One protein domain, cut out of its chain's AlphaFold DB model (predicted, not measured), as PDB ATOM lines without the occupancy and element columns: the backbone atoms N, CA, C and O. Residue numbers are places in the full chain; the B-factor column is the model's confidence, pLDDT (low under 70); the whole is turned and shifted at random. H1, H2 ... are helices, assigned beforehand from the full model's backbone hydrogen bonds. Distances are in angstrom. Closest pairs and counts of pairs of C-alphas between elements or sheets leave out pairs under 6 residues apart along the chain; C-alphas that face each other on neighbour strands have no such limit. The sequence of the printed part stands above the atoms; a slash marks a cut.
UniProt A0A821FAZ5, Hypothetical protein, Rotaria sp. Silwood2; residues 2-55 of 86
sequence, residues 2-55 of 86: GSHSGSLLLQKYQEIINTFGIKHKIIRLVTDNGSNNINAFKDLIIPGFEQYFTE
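What this domain is: This is residues 2 to 55 of the 86 residues of the protein "Hypothetical protein" of Rotaria sp. Silwood2 (UniProt A0A821FAZ5). This is a flat domain with little regular structure: one longer helix, H1, lies along one side, and the short helix H2 packs on its first residues, 6 to 10. Residues 20 to 34 fold back from the far end of H1 to the start of H2, and residues 42 to 55 run on from H2 and then fold back again. The printed part has 54 residues, with 21 in the named helices, H1 then H2, and no named strand; the class is all helix. It is only just compact, close to loose, with a radius of gyration of the C-alphas of 11.8 A, and spans 33 by 32 by 15 A.

How they stand to each other: H1, residues 6 to 19, touches H2, residues 35 to 41, with residues 6 to 10 alone. Their closest C-alphas, of Gly 6 and Ala 40, are 4.3 A apart. They run the same way at a steep tilt of 37 degrees, only just past shallow. In H1 and H2 every O i to N i+4 pair is within hydrogen-bond range.

Where its parts are: H1 measures 20.1 A from C-alpha 6 at (107.384, 110.800, 169.236) to C-alpha 19. H2, 10.1 A, ends with C-alpha 41 at (111.130, 107.094, 163.144).

The domain as a whole: The C-alphas farthest apart, of Gly 2 and Gly 48, are 34.9 A apart. The printed part has no cut. The link from H1 to H2 is long. Residues 2 to 4 and 47 to 55 have pLDDT under 70.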
ATOM      1  N   GLY A   2      99.744 113.571 179.028       49.34
ATOM      2  CA  GLY A   2     100.383 112.320 178.611       49.34
ATOM      3  C   GLY A   2     101.690 112.562 177.866       49.34
ATOM      4  O   GLY A   2     101.699 113.191 176.814       49.34
ATOM      5  N   SER A   3     102.785 112.044 178.414       55.03
ATOM      6  CA  SER A   3     104.141 112.178 177.877       55.03
ATOM      7  C   SER A   3     104.404 111.184 176.734       55.03
ATOM      8  O   SER A   3     105.378 110.443 176.772       55.03
ATOM      9  N   HIS A   4     103.524 111.127 175.732       59.12
ATOM     10  CA  HIS A   4     103.649 110.236 174.568       59.12
ATOM     11  C   HIS A   4     104.074 111.018 173.320       59.12
ATOM     12  O   HIS A   4     103.433 110.937 172.277       59.12
ATOM     13  N   SER A   5     105.124 111.831 173.426       74.81
ATOM     14  CA  SER A   5     105.697 112.497 172.256       74.81
ATOM     15  C   SER A   5     106.532 111.502 171.446       74.81
ATOM     16  O   SER A   5     107.226 110.662 172.020       74.81
ATOM     17  N   GLY A   6     106.527 111.616 170.112       75.69
ATOM     18  CA  GLY A   6     107.384 110.800 169.236       75.69
ATOM     19  C   GLY A   6     108.871 110.837 169.628       75.69
ATOM     20  O   GLY A   6     109.579 109.841 169.516       75.69
ATOM     21  N   SER A   7     109.331 111.942 170.221       79.69
ATOM     22  CA  SER A   7     110.686 112.054 170.778       79.69
ATOM     23  C   SER A   7     110.995 111.028 171.876       79.69
ATOM     24  O   SER A   7     112.109 110.507 171.920       79.69
ATOM     25  N   LEU A   8     110.024 110.685 172.732       88.56
ATOM     26  CA  LEU A   8     110.222 109.690 173.789       88.56
ATOM     27  C   LEU A   8     110.342 108.275 173.210       88.56
ATOM     28  O   LEU A   8     111.120 107.470 173.718       88.56
ATOM     29  N   LEU A   9     109.604 107.978 172.135       90.50
ATOM     30  CA  LEU A   9     109.672 106.684 171.450       90.50
ATOM     31  C   LEU A   9     111.057 106.454 170.848       90.50
ATOM     32  O   LEU A   9     111.664 105.411 171.096       90.50
ATOM     33  N   LEU A  10     111.590 107.450 170.133       90.44
ATOM     34  CA  LEU A  10     112.937 107.372 169.573       90.44
ATOM     35  C   LEU A  10     113.995 107.230 170.676       90.44
ATOM     36  O   LEU A  10     114.893 106.397 170.561       90.44
ATOM     37  N   GLN A  11     113.864 107.989 171.770       92.75
ATOM     38  CA  GLN A  11     114.770 107.890 172.915       92.75
ATOM     39  C   GLN A  11     114.759 106.483 173.528       92.75
ATOM     40  O   GLN A  11     115.818 105.909 173.772       92.75
ATOM     41  N   LYS A  12     113.574 105.908 173.760       93.44
ATOM     42  CA  LYS A  12     113.432 104.567 174.344       93.44
ATOM     43  C   LYS A  12     113.950 103.478 173.419       93.44
ATOM     44  O   LYS A  12     114.624 102.560 173.879       93.44
ATOM     45  N   TYR A  13     113.695 103.608 172.121       92.88
ATOM     46  CA  TYR A  13     114.295 102.745 171.114       92.88
ATOM     47  C   TYR A  13     115.828 102.788 171.202       92.88
ATOM     48  O   TYR A  13     116.459 101.746 171.364       92.88
ATOM     49  N   GLN A  14     116.429 103.983 171.187       93.19
ATOM     50  CA  GLN A  14     117.882 104.154 171.290       93.19
ATOM     51  C   GLN A  14     118.460 103.582 172.592       93.19
ATOM     52  O   GLN A  14     119.512 102.945 172.571       93.19
ATOM     53  N   GLU A  15     117.773 103.775 173.718       95.81
ATOM     54  CA  GLU A  15     118.150 103.194 175.009       95.81
ATOM     55  C   GLU A  15     118.233 101.665 174.911       95.81
ATOM     56  O   GLU A  15     119.293 101.096 175.151       95.81
ATOM     57  N   ILE A  16     117.164 101.008 174.452       94.94
ATOM     58  CA  ILE A  16     117.085  99.544 174.347       94.94
ATOM     59  C   ILE A  16     118.185  98.994 173.433       94.94
ATOM     60  O   ILE A  16     118.920  98.083 173.822       94.94
ATOM     61  N   ILE A  17     118.344  99.546 172.225       94.50
ATOM     62  CA  ILE A  17     119.323  99.008 171.267       94.50
ATOM     63  C   ILE A  17     120.762  99.140 171.776       94.50
ATOM     64  O   ILE A  17     121.594  98.281 171.473       94.50
ATOM     65  N   ASN A  18     121.043 100.190 172.554       94.19
ATOM     66  CA  ASN A  18     122.348 100.426 173.157       94.19
ATOM     67  C   ASN A  18     122.565  99.502 174.356       94.19
ATOM     68  O   ASN A  18     123.608  98.857 174.430       94.19
ATOM     69  N   THR A  19     121.572  99.372 175.241       97.56
ATOM     70  CA  THR A  19     121.624  98.488 176.414       97.56
ATOM     71  C   THR A  19     121.919  97.043 176.028       97.56
ATOM     72  O   THR A  19     122.721  96.388 176.686       97.56
ATOM     73  N   PHE A  20     121.318  96.546 174.944       96.62
ATOM     74  CA  PHE A  20     121.540  95.172 174.486       96.62
ATOM     75  C   PHE A  20     122.649  95.035 173.429       96.62
ATOM     76  O   PHE A  20     122.967  93.919 173.019       96.62
ATOM     77  N   GLY A  21     123.238  96.140 172.959       94.19
ATOM     78  CA  GLY A  21     124.273  96.119 171.918       94.19
ATOM     79  C   GLY A  21     123.800  95.525 170.583       94.19
ATOM     80  O   GLY A  21     124.595  94.943 169.845       94.19
ATOM     81  N   ILE A  22     122.506  95.641 170.265       92.38
ATOM     82  CA  ILE A  22     121.864  94.959 169.124       92.38
ATOM     83  C   ILE A  22     121.717  95.829 167.876       92.38
ATOM     84  O   ILE A  22     121.126  95.382 166.901       92.38
ATOM     85  N   LYS A  23     122.266  97.049 167.860       89.62
ATOM     86  CA  LYS A  23     122.121  97.987 166.730       89.62
ATOM     87  C   LYS A  23     122.437  97.359 165.361       89.62
ATOM     88  O   LYS A  23     121.720  97.605 164.404       89.62
ATOM     89  N   HIS A  24     123.475  96.526 165.279       88.06
ATOM     90  CA  HIS A  24     123.908  95.852 164.044       88.06
ATOM     91  C   HIS A  24     123.077  94.608 163.678       88.06
ATOM     92  O   HIS A  24     123.327  93.991 162.649       88.06
ATOM     93  N   LYS A  25     122.129  94.205 164.532       88.81
ATOM     94  CA  LYS A  25     121.250  93.041 164.334       88.81
ATOM     95  C   LYS A  25     119.840  93.432 163.890       88.81
ATOM     96  O   LYS A  25     119.036  92.557 163.588       88.81
ATOM     97  N   ILE A  26     119.518  94.725 163.896       88.50
ATOM     98  CA  ILE A  26     118.199  95.230 163.515       88.50
ATOM     99  C   ILE A  26     118.149  95.334 161.998       88.50
ATOM    100  O   ILE A  26     118.925  96.076 161.406       88.50
ATOM    101  N   ILE A  27     117.222  94.595 161.397       86.25
ATOM    102  CA  ILE A  27     117.031  94.547 159.941       86.25
ATOM    103  C   ILE A  27     115.752  95.255 159.486       86.25
ATOM    104  O   ILE A  27     115.632  95.612 158.323       86.25
ATOM    105  N   ARG A  28     114.780  95.433 160.389       85.31
ATOM    106  CA  ARG A  28     113.481  96.045 160.094       85.31
ATOM    107  C   ARG A  28     112.833  96.556 161.376       85.31
ATOM    108  O   ARG A  28     112.890  95.883 162.404       85.31
ATOM    109  N   LEU A  29     112.180  97.712 161.287       87.31
ATOM    110  CA  LEU A  29     111.274  98.240 162.306       87.31
ATOM    111  C   LEU A  29     109.864  98.290 161.709       87.31
ATOM    112  O   LEU A  29     109.687  98.780 160.598       87.31
ATOM    113  N   VAL A  30     108.877  97.747 162.419       88.81
ATOM    114  CA  VAL A  30     107.466  97.764 162.007       88.81
ATOM    115  C   VAL A  30     106.668  98.446 163.106       88.81
ATOM    116  O   VAL A  30     106.755  98.047 164.266       88.81
ATOM    117  N   THR A  31     105.908  99.472 162.738       89.69
ATOM    118  CA  THR A  31     105.023 100.222 163.634       89.69
ATOM    119  C   THR A  31     103.653 100.375 162.983       89.69
ATOM    120  O   THR A  31     103.510 100.152 161.782       89.69
ATOM    121  N   ASP A  32     102.645 100.767 163.760       90.12
ATOM    122  CA  ASP A  32     101.402 101.270 163.174       90.12
ATOM    123  C   ASP A  32     101.629 102.624 162.462       90.12
ATOM    124  O   ASP A  32     102.702 103.233 162.570       90.12
ATOM    125  N   ASN A  33     100.603 103.100 161.749       86.69
ATOM    126  CA  ASN A  33     100.612 104.393 161.060       86.69
ATOM    127  C   ASN A  33     100.272 105.578 161.996       86.69
ATOM    128  O   ASN A  33      99.721 106.597 161.580       86.69
ATOM    129  N   GLY A  34     100.528 105.446 163.301       86.94
ATOM    130  CA  GLY A  34     100.272 106.502 164.271       86.94
ATOM    131  C   GLY A  34     101.230 107.676 164.075       86.94
ATOM    132  O   GLY A  34     102.446 107.493 164.005       86.94
ATOM    133  N   SER A  35     100.717 108.909 164.084       86.56
ATOM    134  CA  SER A  35     101.522 110.118 163.836       86.56
ATOM    135  C   SER A  35     102.728 110.253 164.776       86.56
ATOM    136  O   SER A  35     103.751 110.819 164.399       86.56
ATOM    137  N   ASN A  36     102.648 109.716 165.996       89.00
ATOM    138  CA  ASN A  36     103.779 109.687 166.925       89.00
ATOM    139  C   ASN A  36     104.900 108.743 166.472       89.00
ATOM    140  O   ASN A  36     106.065 109.099 166.629       89.00
ATOM    141  N   ASN A  37     104.564 107.581 165.902       89.31
ATOM    142  CA  ASN A  37     105.535 106.622 165.373       89.31
ATOM    143  C   ASN A  37     106.204 107.170 164.114       89.31
ATOM    144  O   ASN A  37     107.431 107.184 164.036       89.31
ATOM    145  N   ILE A  38     105.415 107.726 163.189       88.44
ATOM    146  CA  ILE A  38     105.940 108.391 161.988       88.44
ATOM    147  C   ILE A  38     106.927 109.488 162.397       88.44
ATOM    148  O   ILE A  38     108.081 109.479 161.982       88.44
ATOM    149  N   ASN A  39     106.520 110.395 163.291       88.62
ATOM    150  CA  ASN A  39     107.392 111.477 163.746       88.62
ATOM    151  C   ASN A  39     108.641 110.987 164.497       88.62
ATOM    152  O   ASN A  39     109.670 111.656 164.440       88.62
ATOM    153  N   ALA A  40     108.559 109.859 165.208       90.00
ATOM    154  CA  ALA A  40     109.688 109.285 165.936       90.00
ATOM    155  C   ALA A  40     110.732 108.654 165.008       90.00
ATOM    156  O   ALA A  40     111.928 108.745 165.282       90.00
ATOM    157  N   PHE A  41     110.286 107.988 163.940       89.69
ATOM    158  CA  PHE A  41     111.130 107.094 163.144       89.69
ATOM    159  C   PHE A  41     111.341 107.539 161.694       89.69
ATOM    160  O   PHE A  41     112.121 106.898 160.996       89.69
ATOM    161  N   LYS A  42     110.724 108.642 161.247       86.19
ATOM    162  CA  LYS A  42     110.871 109.169 159.875       86.19
ATOM    163  C   LYS A  42     112.326 109.358 159.427       86.19
ATOM    164  O   LYS A  42     112.647 109.081 158.279       86.19
ATOM    165  N   ASP A  43     113.202 109.766 160.346       87.19
ATOM    166  CA  ASP A  43     114.615 110.057 160.068       87.19
ATOM    167  C   ASP A  43     115.546 108.896 160.484       87.19
ATOM    168  O   ASP A  43     116.773 109.026 160.472       87.19
ATOM    169  N   LEU A  44     114.987 107.755 160.913       86.81
ATOM    170  CA  LEU A  44     115.770 106.609 161.366       86.81
ATOM    171  C   LEU A  44     116.300 105.813 160.167       86.81
ATOM    172  O   LEU A  44     115.557 105.108 159.491       86.81
ATOM    173  N   ILE A  45     117.617 105.845 159.979       82.38
ATOM    174  CA  ILE A  45     118.305 105.024 158.980       82.38
ATOM    175  C   ILE A  45     118.763 103.715 159.629       82.38
ATOM    176  O   ILE A  45     119.564 103.719 160.570       82.38
ATOM    177  N   ILE A  46     118.281 102.587 159.105       80.31
ATOM    178  CA  ILE A  46     118.732 101.244 159.485       80.31
ATOM    179  C   ILE A  46     119.733 100.771 158.418       80.31
ATOM    180  O   ILE A  46     119.342 100.579 157.267       80.31
ATOM    181  N   PRO A  47     121.031 100.612 158.751       69.75
ATOM    182  CA  PRO A  47     122.040 100.200 157.779       69.75
ATOM    183  C   PRO A  47     121.689  98.864 157.115       69.75
ATOM    184  O   PRO A  47     121.379  97.896 157.805       69.75
ATOM    185  N   GLY A  48     121.788  98.804 155.785       65.25
ATOM    186  CA  GLY A  48     121.462  97.603 155.009       65.25
ATOM    187  C   GLY A  48     119.980  97.451 154.657       65.25
ATOM    188  O   GLY A  48     119.602  96.406 154.135       65.25
ATOM    189  N   PHE A  49     119.158  98.471 154.915       64.56
ATOM    190  CA  PHE A  49     117.753  98.498 154.523       64.56
ATOM    191  C   PHE A  49     117.453  99.750 153.690       64.56
ATOM    192  O   PHE A  49     117.773 100.865 154.103       64.56
ATOM    193  N   GLU A  50     116.853  99.562 152.513       58.12
ATOM    194  CA  GLU A  50     116.334 100.666 151.703       58.12
ATOM    195  C   GLU A  50     115.015 101.158 152.305       58.12
ATOM    196  O   GLU A  50     114.148 100.383 152.709       58.12
ATOM    197  N   GLN A  51     114.889 102.472 152.433       55.34
ATOM    198  CA  GLN A  51     113.734 103.111 153.038       55.34
ATOM    199  C   GLN A  51     112.544 103.014 152.062       55.34
ATOM    200  O   GLN A  51     112.449 103.803 151.131       55.34
ATOM    201  N   TYR A  52     111.634 102.052 152.251       54.25
ATOM    202  CA  TYR A  52     110.437 101.878 151.404       54.25
ATOM    203  C   TYR A  52     109.310 102.887 151.701       54.25
ATOM    204  O   TYR A  52     108.136 102.540 151.613       54.25
ATOM    205  N   PHE A  53     109.630 104.128 152.072       55.56
ATOM    206  CA  PHE A  53     108.630 105.203 152.090       55.56
ATOM    207  C   PHE A  53     108.600 105.871 150.712       55.56
ATOM    208  O   PHE A  53     108.843 107.068 150.584       55.56
ATOM    209  N   THR A  54     108.397 105.086 149.658       50.12
ATOM    210  CA  THR A  54     108.150 105.633 148.325       50.12
ATOM    211  C   THR A  54     106.692 106.076 148.287       50.12
ATOM    212  O   THR A  54     105.807 105.252 148.115       50.12
ATOM    213  N   GLU A  55     106.482 107.367 148.548       53.47
ATOM    214  CA  GLU A  55     105.380 108.193 148.034       53.47
ATOM    215  C   GLU A  55     104.001 107.506 147.936       53.47
ATOM    216  O   GLU A  55     103.503 107.266 146.843       53.47
TER     217      GLU A  55